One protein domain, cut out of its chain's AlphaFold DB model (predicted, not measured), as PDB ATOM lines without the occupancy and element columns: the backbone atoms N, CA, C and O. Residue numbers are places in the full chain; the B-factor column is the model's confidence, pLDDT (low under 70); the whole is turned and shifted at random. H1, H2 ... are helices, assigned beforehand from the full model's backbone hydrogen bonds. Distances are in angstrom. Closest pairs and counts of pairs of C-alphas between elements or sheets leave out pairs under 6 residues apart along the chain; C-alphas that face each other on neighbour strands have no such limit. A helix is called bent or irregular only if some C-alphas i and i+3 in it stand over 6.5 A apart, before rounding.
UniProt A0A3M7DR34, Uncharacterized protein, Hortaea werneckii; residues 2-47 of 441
ATOM      1  N   ASP A   2     482.334 465.703 229.750       50.66
ATOM      2  CA  ASP A   2     482.460 465.484 231.184       50.66
ATOM      3  C   ASP A   2     481.064 465.426 231.806       50.66
ATOM      4  O   ASP A   2     480.172 466.171 231.393       50.66
ATOM      5  N   GLY A   3     480.846 464.486 232.733       54.41
ATOM      6  CA  GLY A   3     479.518 464.135 233.258       54.41
ATOM      7  C   GLY A   3     478.752 465.307 233.883       54.41
ATOM      8  O   GLY A   3     477.524 465.306 233.872       54.41
ATOM      9  N   GLU A   4     479.459 466.346 234.325       55.84
ATOM     10  CA  GLU A   4     478.870 467.567 234.884       55.84
ATOM     11  C   GLU A   4     478.079 468.383 233.847       55.84
ATOM     12  O   GLU A   4     477.057 468.981 234.176       55.84
ATOM     13  N   ASN A   5     478.455 468.329 232.564       55.28
ATOM     14  CA  ASN A   5     477.765 469.076 231.503       55.28
ATOM     15  C   ASN A   5     476.431 468.441 231.065       55.28
ATOM     16  O   ASN A   5     475.684 469.044 230.293       55.28
ATOM     17  N   VAL A   6     476.118 467.227 231.530       57.03
ATOM     18  CA  VAL A   6     474.850 466.548 231.211       57.03
ATOM     19  C   VAL A   6     473.736 466.973 232.174       57.03
ATOM     20  O   VAL A   6     472.585 467.084 231.758       57.03
ATOM     21  N   ILE A   7     474.078 467.304 233.424       57.41
ATOM     22  CA  ILE A   7     473.114 467.674 234.475       57.41
ATOM     23  C   ILE A   7     472.420 469.008 234.142       57.41
ATOM     24  O   ILE A   7     471.218 469.151 234.350       57.41
ATOM     25  N   GLY A   8     473.131 469.949 233.510       59.84
ATOM     26  CA  GLY A   8     472.579 471.249 233.102       59.84
ATOM     27  C   GLY A   8     471.672 471.234 231.861       59.84
ATOM     28  O   GLY A   8     471.093 472.264 231.526       59.84
ATOM     29  N   ARG A   9     471.543 470.101 231.151       62.41
ATOM     30  CA  ARG A   9     470.778 470.000 229.887       62.41
ATOM     31  C   ARG A   9     469.500 469.159 230.006       62.41
ATOM     32  O   ARG A   9     468.805 468.965 229.009       62.41
ATOM     33  N   CYS A  10     469.192 468.656 231.201       60.22
ATOM     34  CA  CYS A  10     467.992 467.868 231.464       60.22
ATOM     35  C   CYS A  10     466.784 468.782 231.754       60.22
ATOM     36  O   CYS A  10     466.888 469.668 232.598       60.22
ATOM     37  N   PRO A  11     465.617 468.555 231.119       71.94
ATOM     38  CA  PRO A  11     464.416 469.375 231.323       71.94
ATOM     39  C   PRO A  11     463.787 469.225 232.724       71.94
ATOM     40  O   PRO A  11     462.838 469.937 233.035       71.94
ATOM     41  N   LEU A  12     464.300 468.312 233.560       72.31
ATOM     42  CA  LEU A  12     463.845 468.043 234.926       72.31
ATOM     43  C   LEU A  12     465.064 467.904 235.865       72.31
ATOM     44  O   LEU A  12     465.696 466.842 235.876       72.31
ATOM     45  N   PRO A  13     465.421 468.949 236.633       73.06
ATOM     46  CA  PRO A  13     466.634 468.962 237.458       73.06
ATOM     47  C   PRO A  13     466.568 467.992 238.648       73.06
ATOM     48  O   PRO A  13     467.573 467.375 238.982       73.06
ATOM     49  N   GLU A  14     465.383 467.768 239.220       76.31
ATOM     50  CA  GLU A  14     465.170 466.866 240.366       76.31
ATOM     51  C   GLU A  14     465.462 465.392 240.021       76.31
ATOM     52  O   GLU A  14     466.061 464.650 240.797       76.31
ATOM     53  N   VAL A  15     465.127 464.973 238.796       76.31
ATOM     54  CA  VAL A  15     465.445 463.628 238.290       76.31
ATOM     55  C   VAL A  15     466.938 463.500 237.981       76.31
ATOM     56  O   VAL A  15     467.527 462.442 238.195       76.31
ATOM     57  N   ALA A  16     467.567 464.572 237.493       73.00
ATOM     58  CA  ALA A  16     469.002 464.587 237.226       73.00
ATOM     59  C   ALA A  16     469.823 464.501 238.523       73.00
ATOM     60  O   ALA A  16     470.832 463.800 238.547       73.00
ATOM     61  N   GLU A  17     469.365 465.133 239.607       76.94
ATOM     62  CA  GLU A  17     469.982 465.035 240.933       76.94
ATOM     63  C   GLU A  17     469.813 463.630 241.535       76.94
ATOM     64  O   GLU A  17     470.787 463.029 241.986       76.94
ATOM     65  N   ALA A  18     468.615 463.042 241.429       80.62
ATOM     66  CA  ALA A  18     468.353 461.672 241.880       80.62
ATOM     67  C   ALA A  18     469.172 460.611 241.114       80.62
ATOM     68  O   ALA A  18     469.567 459.589 241.679       80.62
ATOM     69  N   LEU A  19     469.441 460.843 239.825       76.88
ATOM     70  CA  LEU A  19     470.249 459.951 238.988       76.88
ATOM     71  C   LEU A  19     471.748 460.278 239.017       76.88
ATOM     72  O   LEU A  19     472.548 459.439 238.604       76.88
ATOM     73  N   GLY A  20     472.145 461.438 239.544       74.06
ATOM     74  CA  GLY A  20     473.533 461.882 239.699       74.06
ATOM     75  C   GLY A  20     474.488 460.823 240.272       74.06
ATOM     76  O   GLY A  20     475.505 460.549 239.636       74.06
ATOM     77  N   PRO A  21     474.168 460.138 241.390       80.25
ATOM     78  CA  PRO A  21     475.042 459.093 241.936       80.25
ATOM     79  C   PRO A  21     475.151 457.835 241.053       80.25
ATOM     80  O   PRO A  21     476.062 457.025 241.242       80.25
ATOM     81  N   PHE A  22     474.251 457.654 240.084       74.88
ATOM     82  CA  PHE A  22     474.228 456.505 239.173       74.88
ATOM     83  C   PHE A  22     474.791 456.823 237.778       74.88
ATOM     84  O   PHE A  22     475.131 455.902 237.029       74.88
ATOM     85  N   ILE A  23     474.933 458.103 237.423       79.88
ATOM     86  CA  ILE A  23     475.495 458.554 236.146       79.88
ATOM     87  C   ILE A  23     477.010 458.725 236.306       79.88
ATOM     88  O   ILE A  23     477.510 459.761 236.730       79.88
ATOM     89  N   LYS A  24     477.760 457.680 235.949       81.75
ATOM     90  CA  LYS A  24     479.230 457.714 235.948       81.75
ATOM     91  C   LYS A  24     479.789 458.368 234.679       81.75
ATOM     92  O   LYS A  24     479.176 458.244 233.612       81.75
ATOM     93  N   PRO A  25     480.972 459.011 234.742       84.00
ATOM     94  CA  PRO A  25     481.624 459.553 233.557       84.00
ATOM     95  C   PRO A  25     481.950 458.436 232.560       84.00
ATOM     96  O   PRO A  25     482.217 457.287 232.924       84.00
ATOM     97  N   ARG A  26     481.934 458.782 231.268       79.75
ATOM     98  CA  ARG A  26     482.090 457.818 230.167       79.75
ATOM     99  C   ARG A  26     483.369 456.984 230.286       79.75
ATOM    100  O   ARG A  26     483.353 455.800 229.949       79.75
ATOM    101  N   ASP A  27     484.433 457.580 230.809       83.44
ATOM    102  CA  ASP A  27     485.731 456.929 230.971       83.44
ATOM    103  C   ASP A  27     485.690 455.863 232.074       83.44
ATOM    104  O   ASP A  27     486.127 454.734 231.847       83.44
ATOM    105  N   GLU A  28     485.052 456.146 233.215       85.38
ATOM    106  CA  GLU A  28     484.819 455.146 234.265       85.38
ATOM    107  C   GLU A  28     483.923 454.010 233.778       85.38
ATOM    108  O   GLU A  28     484.216 452.843 234.030       85.38
ATOM    109  N   VAL A  29     482.859 454.325 233.035       86.88
ATOM    110  CA  VAL A  29     481.977 453.303 232.454       86.88
ATOM    111  C   VAL A  29     482.752 452.415 231.479       86.88
ATOM    112  O   VAL A  29     482.565 451.198 231.478       86.88
ATOM    113  N   SER A  30     483.641 452.994 230.669       84.94
ATOM    114  CA  SER A  30     484.485 452.231 229.746       84.94
ATOM    115  C   SER A  30     485.483 451.330 230.484       84.94
ATOM    116  O   SER A  30     485.617 450.161 230.123       84.94
ATOM    117  N   ARG A  31     486.087 451.819 231.575       89.31
ATOM    118  CA  ARG A  31     486.999 451.057 232.438       89.31
ATOM    119  C   ARG A  31     486.284 449.906 233.142       89.31
ATOM    120  O   ARG A  31     486.758 448.778 233.079       89.31
ATOM    121  N   ILE A  32     485.116 450.163 233.735       86.81
ATOM    122  CA  ILE A  32     484.278 449.133 234.370       86.81
ATOM    123  C   ILE A  32     483.863 448.085 233.335       86.81
ATOM    124  O   ILE A  32     483.924 446.889 233.606       86.81
ATOM    125  N   ARG A  33     483.472 448.505 232.125       84.94
ATOM    126  CA  ARG A  33     483.103 447.577 231.049       84.94
ATOM    127  C   ARG A  33     484.281 446.694 230.631       84.94
ATOM    128  O   ARG A  33     484.081 445.496 230.466       84.94
ATOM    129  N   GLN A  34     485.482 447.254 230.498       86.56
ATOM    130  CA  GLN A  34     486.697 446.491 230.195       86.56
ATOM    131  C   GLN A  34     487.060 445.522 231.326       86.56
ATOM    132  O   GLN A  34     487.394 444.368 231.066       86.56
ATOM    133  N   GLU A  35     486.947 445.953 232.582       86.62
ATOM    134  CA  GLU A  35     487.217 445.112 233.748       86.62
ATOM    135  C   GLU A  35     486.227 443.945 233.834       86.62
ATOM    136  O   GLU A  35     486.646 442.790 233.926       86.62
ATOM    137  N   LEU A  36     484.926 444.216 233.692       84.25
ATOM    138  CA  LEU A  36     483.883 443.192 233.638       84.25
ATOM    139  C   LEU A  36     484.072 442.251 232.450       84.25
ATOM    140  O   LEU A  36     483.936 441.041 232.606       84.25
ATOM    141  N   GLN A  37     484.428 442.778 231.279       81.38
ATOM    142  CA  GLN A  37     484.738 441.969 230.105       81.38
ATOM    143  C   GLN A  37     485.927 441.042 230.378       81.38
ATOM    144  O   GLN A  37     485.834 439.850 230.097       81.38
ATOM    145  N   SER A  38     486.994 441.539 231.009       79.44
ATOM    146  CA  SER A  38     488.151 440.722 231.393       79.44
ATOM    147  C   SER A  38     487.795 439.659 232.441       79.44
ATOM    148  O   SER A  38     488.280 438.529 232.374       79.44
ATOM    149  N   TYR A  39     486.917 439.985 233.393       79.69
ATOM    150  CA  TYR A  39     486.447 439.067 234.428       79.69
ATOM    151  C   TYR A  39     485.567 437.960 233.834       79.69
ATOM    152  O   TYR A  39     485.778 436.778 234.106       79.69
ATOM    153  N   LEU A  40     484.627 438.327 232.961       75.44
ATOM    154  CA  LEU A  40     483.763 437.382 232.258       75.44
ATOM    155  C   LEU A  40     484.555 436.505 231.289       75.44
ATOM    156  O   LEU A  40     484.306 435.307 231.227       75.44
ATOM    157  N   GLN A  41     485.552 437.053 230.596       73.31
ATOM    158  CA  GLN A  41     486.449 436.286 229.730       73.31
ATOM    159  C   GLN A  41     487.279 435.275 230.538       73.31
ATOM    160  O   GLN A  41     487.370 434.105 230.163       73.31
ATOM    161  N   LYS A  42     487.794 435.675 231.711       69.81
ATOM    162  CA  LYS A  42     488.444 434.755 232.663       69.81
ATOM    163  C   LYS A  42     487.495 433.659 233.148       69.81
ATOM    164  O   LYS A  42     487.943 432.534 233.347       69.81
ATOM    165  N   GLN A  43     486.209 433.957 233.329       64.31
ATOM    166  CA  GLN A  43     485.211 432.989 233.788       64.31
ATOM    167  C   GLN A  43     484.714 432.057 232.668       64.31
ATOM    168  O   GLN A  43     484.456 430.886 232.932       64.31
ATOM    169  N   ALA A  44     484.632 432.541 231.428       63.97
ATOM    170  CA  ALA A  44     484.209 431.776 230.255       63.97
ATOM    171  C   ALA A  44     485.331 430.902 229.662       63.97
ATOM    172  O   ALA A  44     485.062 430.007 228.872       63.97
ATOM    173  N   GLY A  45     486.595 431.131 230.042       57.44
ATOM    174  CA  GLY A  45     487.722 430.259 229.685       57.44
ATOM    175  C   GLY A  45     488.114 430.226 228.204       57.44
ATOM    176  O   GLY A  45     488.984 429.437 227.854       57.44
ATOM    177  N   SER A  46     487.536 431.079 227.355       57.03
ATOM    178  CA  SER A  46     487.875 431.172 225.932       57.03
ATOM    179  C   SER A  46     488.509 432.529 225.638       57.03
ATOM    180  O   SER A  46     487.879 433.569 225.833       57.03
ATOM    181  N   ALA A  47     489.781 432.524 225.237       55.88
ATOM    182  CA  ALA A  47     490.576 433.737 225.078       55.88
ATOM    183  C   ALA A  47     490.193 434.571 223.839       55.88
ATOM    184  O   ALA A  47     490.407 435.775 223.876       55.88
TER     185      ALA A  47
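AT A GLANCE: This is residues 2 to 47 of the 441 residues of an uncharacterized protein of Hortaea werneckii (UniProt A0A3M7DR34). The model is a small, loose head of two short helices, H1 and H2, from which one long helix, H3, sticks out as an arm with residues 28 to 37 and 39 to 44; this arm makes much of the length. H1 packs on H2, while H3 touches neither. The 46 printed residues have three named helices, H1, H2 and H3 along the chain, and no named strand; the class is all helix. The whole is extended, with a radius of gyration of the C-alphas of 15.4 A and spans of 45 by 17 by 13 A.

IN THESE COORDINATES: Find C-alpha 4 at (478.870, 467.567, 234.884), where H1 begins; it covers residues 4 to 7. After a tight link of 5 residues, look for H2 at residues 13 to 22, 14.7 A from first to last C-alpha. H2 is irregular: C-alphas 18 and 21 are 7.2 A apart. After a tight link of 3 residues, H3 runs from C-alpha 26 at (482.090, 457.818, 230.167) to C-alpha 44 at (484.209, 431.776, 230.255), 26.1 A.

HOW THE PARTS SIT: Look first at H1 and H2, which touch, the closest C-alphas being those of Ile 7 and Ala 16, 5.8 A apart. H3 is apart from H1 and from H2. In H3 each O i to N i+4 pair is within hydrogen-bond range; in H2 4 of 6 are, and H1 is too short for such a pair.

THE WHOLE: The two C-alphas farthest apart are those of Pro 11 and Gly 45, at 45.6 A. The printed part has no cut, and both links between helices are tight. Besides the stretches of H3, residues 9 to 14 and residues 45 and 46 stand free. The mean pLDDT of the printed part is 73.1; look for values under 70 at residues 2 to 10 and 42 to 47.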